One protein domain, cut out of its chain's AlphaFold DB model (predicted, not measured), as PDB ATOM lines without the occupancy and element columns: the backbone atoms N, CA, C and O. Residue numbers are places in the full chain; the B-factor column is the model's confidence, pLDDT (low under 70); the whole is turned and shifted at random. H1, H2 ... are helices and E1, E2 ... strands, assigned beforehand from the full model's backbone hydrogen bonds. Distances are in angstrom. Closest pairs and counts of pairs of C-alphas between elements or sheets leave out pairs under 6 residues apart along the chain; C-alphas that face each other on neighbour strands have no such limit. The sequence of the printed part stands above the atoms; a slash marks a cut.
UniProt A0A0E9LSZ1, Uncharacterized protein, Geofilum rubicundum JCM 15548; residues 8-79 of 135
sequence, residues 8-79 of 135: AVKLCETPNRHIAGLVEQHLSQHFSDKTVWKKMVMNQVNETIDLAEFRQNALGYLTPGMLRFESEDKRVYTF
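Overview. This is residues 8 to 79 of the 135 residues of an uncharacterized protein of Geofilum rubicundum JCM 15548 (UniProt A0A0E9LSZ1). Three helices, H1, H3 and H4, gather loosely toward one end of an elongated, open domain, and from H1 the chain swings out to a far tip that holds the small helix H2 before it folds back to H3. Residues 37 to 43 at that tip stick out, and the two ends of the printed part run side by side where residues 8 to 9 pair with E1. The printed part has 72 residues, with four named helices and one named strand in the order H1, H2, H3, H4, E1; the class is mostly helix, though under half of the residues are in named elements. It is only just compact, close to loose, with a radius of gyration of the C-alphas of 13.4 A, and the C-alphas span 39 by 22 by 20 A.

Arrangement. Begin at residues 8 to 9, a short pairing, antiparallel with residues 76 to 77 of the strand E1, residues 76 to 78; E1 pairs with no named strand. Next comes H1, residues 17 to 27, which touches no helix but is near H4, residues 64 to 67: they are close but not clearly touching, with the closest C-alphas, those of Val 23 and Met 66, 6.8 A apart. Look then at H2, residues 37 to 41, which is apart from H1, H4 and E1, and also from H3, residues 51 to 60. H1 and H3 are close but not clearly touching, the closest C-alphas being those of Leu 27 and Ala 58 at 7.2 A, and their lines are about perpendicular at 87 degrees. H3 and H4 are also close but not clearly touching, with the C-alphas of Leu 59 and Leu 67 closest at 7.1 A. The closest C-alphas of H3 and E1 are those of Leu 51 and Val 76, 7.1 A apart. In H1, H2 and H3 every O i to N i+4 pair is within hydrogen-bond range; H4 is too short for such a pair, and its one O i to N i+3 pair is not within range.

Along the chain. Find C-alpha 17 at (13.547, 43.517, -57.235); from there H1 runs 15.1 A to C-alpha 27. H2 runs from Trp 37 to Val 41, with C-alpha 41 at (26.649, 63.917, -41.584). H3 runs 14.1 A from Leu 51 to Gly 60, and H4 goes from Pro 64 to Leu 67. E1 runs from Val 76 to C-alpha 78 at (33.430, 55.733, -53.250).

Size, cuts and confidence. The two C-alphas farthest apart are those of Met 42 and Gly 65, 39.7 A, while those of Ala 8 and Phe 79 are 8.3 A apart. The printed part has no cut. The link from H3 to H4 is tight, and those from H1 to H2, H2 to H3 and H4 to E1 are short. The mean pLDDT of the printed part is 92.1, and no printed residue is under 70.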
ATOM      1  N   ALA A   8      30.476  51.806 -51.191       92.25
ATOM      2  CA  ALA A   8      29.681  50.600 -51.384       92.25
ATOM      3  C   ALA A   8      30.439  49.572 -52.226       92.25
ATOM      4  O   ALA A   8      31.301  49.914 -53.030       92.25
ATOM      5  N   VAL A   9      30.066  48.306 -52.083       94.69
ATOM      6  CA  VAL A   9      30.534  47.210 -52.935       94.69
ATOM      7  C   VAL A   9      29.328  46.398 -53.382       94.69
ATOM      8  O   VAL A   9      28.379  46.210 -52.617       94.69
ATOM      9  N   LYS A  10      29.331  45.944 -54.635       95.06
ATOM     10  CA  LYS A  10      28.223  45.158 -55.168       95.06
ATOM     11  C   LYS A  10      28.327  43.711 -54.680       95.06
ATOM     12  O   LYS A  10      29.381  43.080 -54.781       95.06
ATOM     13  N   LEU A  11      27.225  43.194 -54.139       95.56
ATOM     14  CA  LEU A  11      27.145  41.818 -53.649       95.56
ATOM     15  C   LEU A  11      26.505  40.892 -54.686       95.56
ATOM     16  O   LEU A  11      27.124  39.916 -55.105       95.56
ATOM     17  N   CYS A  12      25.297  41.232 -55.143       95.88
ATOM     18  CA  CYS A  12      24.526  40.425 -56.085       95.88
ATOM     19  C   CYS A  12      23.923  41.264 -57.220       95.88
ATOM     20  O   CYS A  12      23.547  42.418 -57.017       95.88
ATOM     21  N   GLU A  13      23.773  40.654 -58.394       96.31
ATOM     22  CA  GLU A  13      23.002  41.163 -59.532       96.31
ATOM     23  C   GLU A  13      21.841  40.212 -59.804       96.31
ATOM     24  O   GLU A  13      22.006  39.092 -60.285       96.31
ATOM     25  N   THR A  14      20.643  40.650 -59.438       96.19
ATOM     26  CA  THR A  14      19.436  39.829 -59.507       96.19
ATOM     27  C   THR A  14      18.557  40.284 -60.675       96.19
ATOM     28  O   THR A  14      18.547  41.465 -61.030       96.19
ATOM     29  N   PRO A  15      17.780  39.379 -61.295       95.25
ATOM     30  CA  PRO A  15      16.992  39.717 -62.481       95.25
ATOM     31  C   PRO A  15      15.759  40.580 -62.164       95.25
ATOM     32  O   PRO A  15      15.117  41.091 -63.078       95.25
ATOM     33  N   ASN A  16      15.379  40.722 -60.889       95.94
ATOM     34  CA  ASN A  16      14.258  41.555 -60.464       95.94
ATOM     35  C   ASN A  16      14.368  41.960 -58.985       95.94
ATOM     36  O   ASN A  16      15.076  41.342 -58.189       95.94
ATOM     37  N   ARG A  17      13.591  42.985 -58.608       95.38
ATOM     38  CA  ARG A  17      13.547  43.517 -57.235       95.38
ATOM     39  C   ARG A  17      13.054  42.508 -56.198       95.38
ATOM     40  O   ARG A  17      13.429  42.619 -55.040       95.38
ATOM     41  N   HIS A  18      12.229  41.536 -56.593       96.12
ATOM     42  CA  HIS A  18      11.732  40.521 -55.664       96.12
ATOM     43  C   HIS A  18      12.877  39.639 -55.150       96.12
ATOM     44  O   HIS A  18      13.023  39.471 -53.944       96.12
ATOM     45  N   ILE A  19      13.744  39.151 -56.042       95.44
ATOM     46  CA  ILE A  19      14.917  38.353 -55.657       95.44
ATOM     47  C   ILE A  19      15.937  39.206 -54.894       95.44
ATOM     48  O   ILE A  19      16.501  38.719 -53.918       95.44
ATOM     49  N   ALA A  20      16.141  40.472 -55.284       95.75
ATOM     50  CA  ALA A  20      16.962  41.399 -54.497       95.75
ATOM     51  C   ALA A  20      16.461  41.492 -53.045       95.75
ATOM     52  O   ALA A  20      17.237  41.272 -52.121       95.75
ATOM     53  N   GLY A  21      15.154  41.702 -52.855       94.94
ATOM     54  CA  GLY A  21      14.546  41.787 -51.528       94.94
ATOM     55  C   GLY A  21      14.685  40.504 -50.704       94.94
ATOM     56  O   GLY A  21      14.898  40.580 -49.499       94.94
ATOM     57  N   LEU A  22      14.633  39.322 -51.332       95.38
ATOM     58  CA  LEU A  22      14.880  38.051 -50.634       95.38
ATOM     59  C   LEU A  22      16.325  37.936 -50.133       95.38
ATOM     60  O   LEU A  22      16.550  37.458 -49.022       95.38
ATOM     61  N   VAL A  23      17.303  38.374 -50.933       95.69
ATOM     62  CA  VAL A  23      18.717  38.412 -50.527       95.69
ATOM     63  C   VAL A  23      18.922  39.425 -49.398       95.69
ATOM     64  O   VAL A  23      19.544  39.096 -48.390       95.69
ATOM     65  N   GLU A  24      18.358  40.628 -49.526       94.19
ATOM     66  CA  GLU A  24      18.422  41.680 -48.501       94.19
ATOM     67  C   GLU A  24      17.807  41.223 -47.172       94.19
ATOM     68  O   GLU A  24      18.444  41.350 -46.128       94.19
ATOM     69  N   GLN A  25      16.613  40.625 -47.204       93.94
ATOM     70  CA  GLN A  25      15.926  40.109 -46.015       93.94
ATOM     71  C   GLN A  25      16.713  38.981 -45.332       93.94
ATOM     72  O   GLN A  25      16.699  38.850 -44.107       93.94
ATOM     73  N   HIS A  26      17.387  38.135 -46.113       94.81
ATOM     74  CA  HIS A  26      18.246  37.089 -45.563       94.81
ATOM     75  C   HIS A  26      19.464  37.701 -44.863       94.81
ATOM     76  O   HIS A  26      19.755  37.381 -43.713       94.81
ATOM     77  N   LEU A  27      20.130  38.655 -45.514       94.44
ATOM     78  CA  LEU A  27      21.306  39.330 -44.965       94.44
ATOM     79  C   LEU A  27      20.988  40.236 -43.773       94.44
ATOM     80  O   LEU A  27      21.830  40.369 -42.887       94.44
ATOM     81  N   SER A  28      19.784  40.807 -43.685       92.25
ATOM     82  CA  SER A  28      19.387  41.655 -42.551       92.25
ATOM     83  C   SER A  28      19.350  40.908 -41.212       92.25
ATOM     84  O   SER A  28      19.299  41.530 -40.156       92.25
ATOM     85  N   GLN A  29      19.374  39.570 -41.233       93.06
ATOM     86  CA  GLN A  29      19.508  38.745 -40.025       93.06
ATOM     87  C   GLN A  29      20.937  38.766 -39.461       93.06
ATOM     88  O   GLN A  29      21.136  38.517 -38.274       93.06
ATOM     89  N   HIS A  30      21.927  39.076 -40.302       92.00
ATOM     90  CA  HIS A  30      23.351  39.098 -39.962       92.00
ATOM     91  C   HIS A  30      23.909  40.523 -39.872       92.00
ATOM     92  O   HIS A  30      24.808  40.787 -39.075       92.00
ATOM     93  N   PHE A  31      23.363  41.450 -40.662       88.44
ATOM     94  CA  PHE A  31      23.808  42.837 -40.734       88.44
ATOM     95  C   PHE A  31      22.711  43.793 -40.269       88.44
ATOM     96  O   PHE A  31      21.553  43.701 -40.667       88.44
ATOM     97  N   SER A  32      23.097  44.754 -39.433       84.19
ATOM     98  CA  SER A  32      22.203  45.809 -38.963       84.19
ATOM     99  C   SER A  32      22.048  46.896 -40.027       84.19
ATOM    100  O   SER A  32      23.033  47.524 -40.401       84.19
ATOM    101  N   ASP A  33      20.810  47.213 -40.410       77.00
ATOM    102  CA  ASP A  33      20.460  48.345 -41.297       77.00
ATOM    103  C   ASP A  33      20.515  49.720 -40.581       77.00
ATOM    104  O   ASP A  33      20.003  50.744 -41.032       77.00
ATOM    105  N   LYS A  34      21.122  49.783 -39.389       77.06
ATOM    106  CA  LYS A  34      21.192  51.026 -38.610       77.06
ATOM    107  C   LYS A  34      22.346  51.902 -39.077       77.06
ATOM    108  O   LYS A  34      23.494  51.695 -38.692       77.06
ATOM    109  N   THR A  35      22.012  52.970 -39.790       81.12
ATOM    110  CA  THR A  35      22.947  54.067 -40.059       81.12
ATOM    111  C   THR A  35      23.071  54.986 -38.841       81.12
ATOM    112  O   THR A  35      22.089  55.566 -38.369       81.12
ATOM    113  N   VAL A  36      24.297  55.194 -38.347       87.88
ATOM    114  CA  VAL A  36      24.588  56.221 -37.331       87.88
ATOM    115  C   VAL A  36      24.660  57.587 -38.020       87.88
ATOM    116  O   VAL A  36      25.738  58.116 -38.287       87.88
ATOM    117  N   TRP A  37      23.491  58.153 -38.335       90.12
ATOM    118  CA  TRP A  37      23.371  59.333 -39.199       90.12
ATOM    119  C   TRP A  37      24.189  60.537 -38.714       90.12
ATOM    120  O   TRP A  37      24.744  61.244 -39.544       90.12
ATOM    121  N   LYS A  38      24.322  60.749 -37.392       91.69
ATOM    122  CA  LYS A  38      25.137  61.845 -36.833       91.69
ATOM    123  C   LYS A  38      26.588  61.745 -37.292       91.69
ATOM    124  O   LYS A  38      27.109  62.687 -37.868       91.69
ATOM    125  N   LYS A  39      27.208  60.575 -37.114       91.38
ATOM    126  CA  LYS A  39      28.583  60.327 -37.568       91.38
ATOM    127  C   LYS A  39      28.705  60.530 -39.076       91.38
ATOM    128  O   LYS A  39      29.637  61.168 -39.541       91.38
ATOM    129  N   MET A  40      27.720  60.052 -39.833       91.62
ATOM    130  CA  MET A  40      27.691  60.196 -41.287       91.62
ATOM    131  C   MET A  40      27.662  61.664 -41.744       91.62
ATOM    132  O   MET A  40      28.475  62.035 -42.594       91.62
ATOM    133  N   VAL A  41      26.757  62.492 -41.205       93.81
ATOM    134  CA  VAL A  41      26.649  63.917 -41.584       93.81
ATOM    135  C   VAL A  41      27.804  64.757 -41.053       93.81
ATOM    136  O   VAL A  41      28.087  65.788 -41.634       93.81
ATOM    137  N   MET A  42      28.500  64.300 -40.013       94.25
ATOM    138  CA  MET A  42      29.742  64.901 -39.508       94.25
ATOM    139  C   MET A  42      30.996  64.383 -40.237       94.25
ATOM    140  O   MET A  42      32.118  64.627 -39.812       94.25
ATOM    141  N   ASN A  43      30.814  63.591 -41.299       92.31
ATOM    142  CA  ASN A  43      31.882  62.930 -42.051       92.31
ATOM    143  C   ASN A  43      32.842  62.059 -41.222       92.31
ATOM    144  O   ASN A  43      33.976  61.817 -41.618       92.31
ATOM    145  N   GLN A  44      32.370  61.525 -40.098       90.12
ATOM    146  CA  GLN A  44      33.093  60.553 -39.284       90.12
ATOM    147  C   GLN A  44      32.927  59.155 -39.886       90.12
ATOM    148  O   GLN A  44      32.194  58.307 -39.365       90.12
ATOM    149  N   VAL A  45      33.561  58.946 -41.037       82.25
ATOM    150  CA  VAL A  45      33.591  57.661 -41.736       82.25
ATOM    151  C   VAL A  45      34.611  56.758 -41.052       82.25
ATOM    152  O   VAL A  45      35.708  57.191 -40.717       82.25
ATOM    153  N   ASN A  46      34.246  55.497 -40.820       80.69
ATOM    154  CA  ASN A  46      35.204  54.529 -40.310       80.69
ATOM    155  C   ASN A  46      36.050  53.976 -41.464       80.69
ATOM    156  O   ASN A  46      35.606  53.083 -42.183       80.69
ATOM    157  N   GLU A  47      37.257  54.508 -41.626       76.75
ATOM    158  CA  GLU A  47      38.196  54.106 -42.681       76.75
ATOM    159  C   GLU A  47      38.819  52.722 -42.453       76.75
ATOM    160  O   GLU A  47      39.414  52.164 -43.368       76.75
ATOM    161  N   THR A  48      38.667  52.129 -41.263       80.56
ATOM    162  CA  THR A  48      39.212  50.790 -40.969       80.56
ATOM    163  C   THR A  48      38.344  49.648 -41.496       80.56
ATOM    164  O   THR A  48      38.712  48.484 -41.360       80.56
ATOM    165  N   ILE A  49      37.184  49.958 -42.080       82.44
ATOM    166  CA  ILE A  49      36.272  48.963 -42.645       82.44
ATOM    167  C   ILE A  49      36.795  48.502 -44.007       82.44
ATOM    168  O   ILE A  49      36.761  49.256 -44.978       82.44
ATOM    169  N   ASP A  50      37.188  47.231 -44.097       89.06
ATOM    170  CA  ASP A  50      37.497  46.587 -45.372       89.06
ATOM    171  C   ASP A  50      36.213  46.062 -46.037       89.06
ATOM    172  O   ASP A  50      35.656  45.022 -45.677       89.06
ATOM    173  N   LEU A  51      35.725  46.790 -47.045       90.06
ATOM    174  CA  LEU A  51      34.534  46.393 -47.796       90.06
ATOM    175  C   LEU A  51      34.715  45.086 -48.584       90.06
ATOM    176  O   LEU A  51      33.722  44.403 -48.842       90.06
ATOM    177  N   ALA A  52      35.939  44.712 -48.958       90.56
ATOM    178  CA  ALA A  52      36.194  43.442 -49.625       90.56
ATOM    179  C   ALA A  52      36.027  42.270 -48.648       90.56
ATOM    180  O   ALA A  52      35.389  41.274 -48.999       90.56
ATOM    181  N   GLU A  53      36.518  42.414 -47.415       91.94
ATOM    182  CA  GLU A  53      36.296  41.439 -46.341       91.94
ATOM    183  C   GLU A  53      34.802  41.330 -46.001       91.94
ATOM    184  O   GLU A  53      34.237  40.234 -45.985       91.94
ATOM    185  N   PHE A  54      34.117  42.466 -45.831       91.38
ATOM    186  CA  PHE A  54      32.670  42.491 -45.596       91.38
ATOM    187  C   PHE A  54      31.884  41.797 -46.711       91.38
ATOM    188  O   PHE A  54      30.947  41.053 -46.421       91.38
ATOM    189  N   ARG A  55      32.272  41.993 -47.978       94.12
ATOM    190  CA  ARG A  55      31.659  41.291 -49.114       94.12
ATOM    191  C   ARG A  55      31.833  39.781 -48.987       94.12
ATOM    192  O   ARG A  55      30.864  39.053 -49.182       94.12
ATOM    193  N   GLN A  56      33.038  39.302 -48.674       93.50
ATOM    194  CA  GLN A  56      33.294  37.866 -48.508       93.50
ATOM    195  C   GLN A  56      32.467  37.277 -47.363       93.50
ATOM    196  O   GLN A  56      31.801  36.259 -47.552       93.50
ATOM    197  N   ASN A  57      32.433  37.959 -46.218       93.94
ATOM    198  CA  ASN A  57      31.620  37.556 -45.074       93.94
ATOM    199  C   ASN A  57      30.127  37.508 -45.435       93.94
ATOM    200  O   ASN A  57      29.451  36.531 -45.128       93.94
ATOM    201  N   ALA A  58      29.617  38.517 -46.150       94.75
ATOM    202  CA  ALA A  58      28.227  38.556 -46.600       94.75
ATOM    203  C   ALA A  58      27.881  37.401 -47.554       94.75
ATOM    204  O   ALA A  58      26.837  36.772 -47.387       94.75
ATOM    205  N   LEU A  59      28.761  37.076 -48.508       95.38
ATOM    206  CA  LEU A  59      28.577  35.921 -49.395       95.38
ATOM    207  C   LEU A  59      28.563  34.595 -48.632       95.38
ATOM    208  O   LEU A  59      27.790  33.709 -48.985       95.38
ATOM    209  N   GLY A  60      29.360  34.470 -47.566       95.19
ATOM    210  CA  GLY A  60      29.391  33.279 -46.715       95.19
ATOM    211  C   GLY A  60      28.058  32.960 -46.029       95.19
ATOM    212  O   GLY A  60      27.807  31.805 -45.691       95.19
ATOM    213  N   TYR A  61      27.179  33.953 -45.862       95.81
ATOM    214  CA  TYR A  61      25.835  33.753 -45.313       95.81
ATOM    215  C   TYR A  61      24.784  33.384 -46.370       95.81
ATOM    216  O   TYR A  61      23.682  32.971 -46.005       95.81
ATOM    217  N   LEU A  62      25.077  33.532 -47.666       95.56
ATOM    218  CA  LEU A  62      24.101  33.286 -48.727       95.56
ATOM    219  C   LEU A  62      23.884  31.790 -48.981       95.56
ATOM    220  O   LEU A  62      24.799  30.971 -48.942       95.56
ATOM    221  N   THR A  63      22.645  31.432 -49.314       94.56
ATOM    222  CA  THR A  63      22.309  30.062 -49.729       94.56
ATOM    223  C   THR A  63      22.827  29.766 -51.146       94.56
ATOM    224  O   THR A  63      22.985  30.694 -51.944       94.56
ATOM    225  N   PRO A  64      23.003  28.487 -51.543       93.50
ATOM    226  CA  PRO A  64      23.425  28.137 -52.906       93.50
ATOM    227  C   PRO A  64      22.532  28.731 -54.008       93.50
ATOM    228  O   PRO A  64      23.015  29.142 -55.061       93.50
ATOM    229  N   GLY A  65      21.222  28.833 -53.752       93.50
ATOM    230  CA  GLY A  65      20.269  29.447 -54.679       93.50
ATOM    231  C   GLY A  65      20.417  30.966 -54.812       93.50
ATOM    232  O   GLY A  65      20.018  31.512 -55.835       93.50
ATOM    233  N   MET A  66      20.999  31.638 -53.817       95.31
ATOM    234  CA  MET A  66      21.293  33.076 -53.839       95.31
ATOM    235  C   MET A  66      22.680  33.365 -54.423       95.31
ATOM    236  O   MET A  66      22.825  34.317 -55.183       95.31
ATOM    237  N   LEU A  67      23.673  32.515 -54.135       95.56
ATOM    238  CA  LEU A  67      25.049  32.647 -54.634       95.56
ATOM    239  C   LEU A  67      25.139  32.665 -56.163       95.56
ATOM    240  O   LEU A  67      26.028  33.297 -56.719       95.56
ATOM    241  N   ARG A  68      24.176  32.057 -56.862       95.75
ATOM    242  CA  ARG A  68      24.081  32.145 -58.329       95.75
ATOM    243  C   ARG A  68      23.913  33.572 -58.868       95.75
ATOM    244  O   ARG A  68      24.042  33.772 -60.069       95.75
ATOM    245  N   PHE A  69      23.529  34.512 -58.007       96.25
ATOM    246  CA  PHE A  69      23.379  35.926 -58.330       96.25
ATOM    247  C   PHE A  69      24.561  36.757 -57.830       96.25
ATOM    248  O   PHE A  69      24.462  37.978 -57.865       96.25
ATOM    249  N   GLU A  70      25.645  36.152 -57.324       96.31
ATOM    250  CA  GLU A  70      26.865  36.890 -56.984       96.31
ATOM    251  C   GLU A  70      27.295  37.754 -58.176       96.31
ATOM    252  O   GLU A  70      27.381  37.278 -59.306       96.31
ATOM    253  N   SER A  71      27.564  39.035 -57.924       96.06
ATOM    254  CA  SER A  71      28.087  39.910 -58.968       96.06
ATOM    255  C   SER A  71      29.588  39.710 -59.140       96.06
ATOM    256  O   SER A  71      30.331  39.715 -58.159       96.06
ATOM    257  N   GLU A  72      30.060  39.637 -60.381       94.62
ATOM    258  CA  GLU A  72      31.495  39.619 -60.692       94.62
ATOM    259  C   GLU A  72      32.181  40.967 -60.403       94.62
ATOM    260  O   GLU A  72      33.404  41.038 -60.260       94.62
ATOM    261  N   ASP A  73      31.399  42.044 -60.271       94.44
ATOM    262  CA  ASP A  73      31.894  43.384 -59.985       94.44
ATOM    263  C   ASP A  73      32.279  43.543 -58.510       94.44
ATOM    264  O   ASP A  73      31.451  43.799 -57.636       94.44
ATOM    265  N   LYS A  74      33.580  43.421 -58.246       93.56
ATOM    266  CA  LYS A  74      34.174  43.535 -56.906       93.56
ATOM    267  C   LYS A  74      34.670  44.944 -56.578       93.56
ATOM    268  O   LYS A  74      35.347  45.127 -55.569       93.56
ATOM    269  N   ARG A  75      34.394  45.939 -57.429       94.62
ATOM    270  CA  ARG A  75      34.890  47.303 -57.219       94.62
ATOM    271  C   ARG A  75      34.251  47.920 -55.980       94.62
ATOM    272  O   ARG A  75      33.040  47.824 -55.773       94.62
ATOM    273  N   VAL A  76      35.079  48.601 -55.194       93.31
ATOM    274  CA  VAL A  76      34.607  49.510 -54.153       93.31
ATOM    275  C   VAL A  76      34.302  50.848 -54.811       93.31
ATOM    276  O   VAL A  76      35.178  51.504 -55.370       93.31
ATOM    277  N   TYR A  77      33.039  51.235 -54.751       92.75
ATOM    278  CA  TYR A  77      32.554  52.535 -55.174       92.75
ATOM    279  C   TYR A  77      32.689  53.504 -54.013       92.75
ATOM    280  O   TYR A  77      32.208  53.210 -52.923       92.75
ATOM    281  N   THR A  78      33.313  54.653 -54.238       91.56
ATOM    282  CA  THR A  78      33.430  55.733 -53.250       91.56
ATOM    283  C   THR A  78      32.558  56.903 -53.680       91.56
ATOM    284  O   THR A  78      32.474  57.221 -54.867       91.56
ATOM    285  N   PHE A  79      31.904  57.549 -52.721       90.50
ATOM    286  CA  PHE A  79      30.965  58.630 -52.984       90.50
ATOM    287  C   PHE A  79      31.418  59.910 -52.300       90.50
ATOM    288  O   PHE A  79      31.523  59.973 -51.076       90.50
TER     289      PHE A  79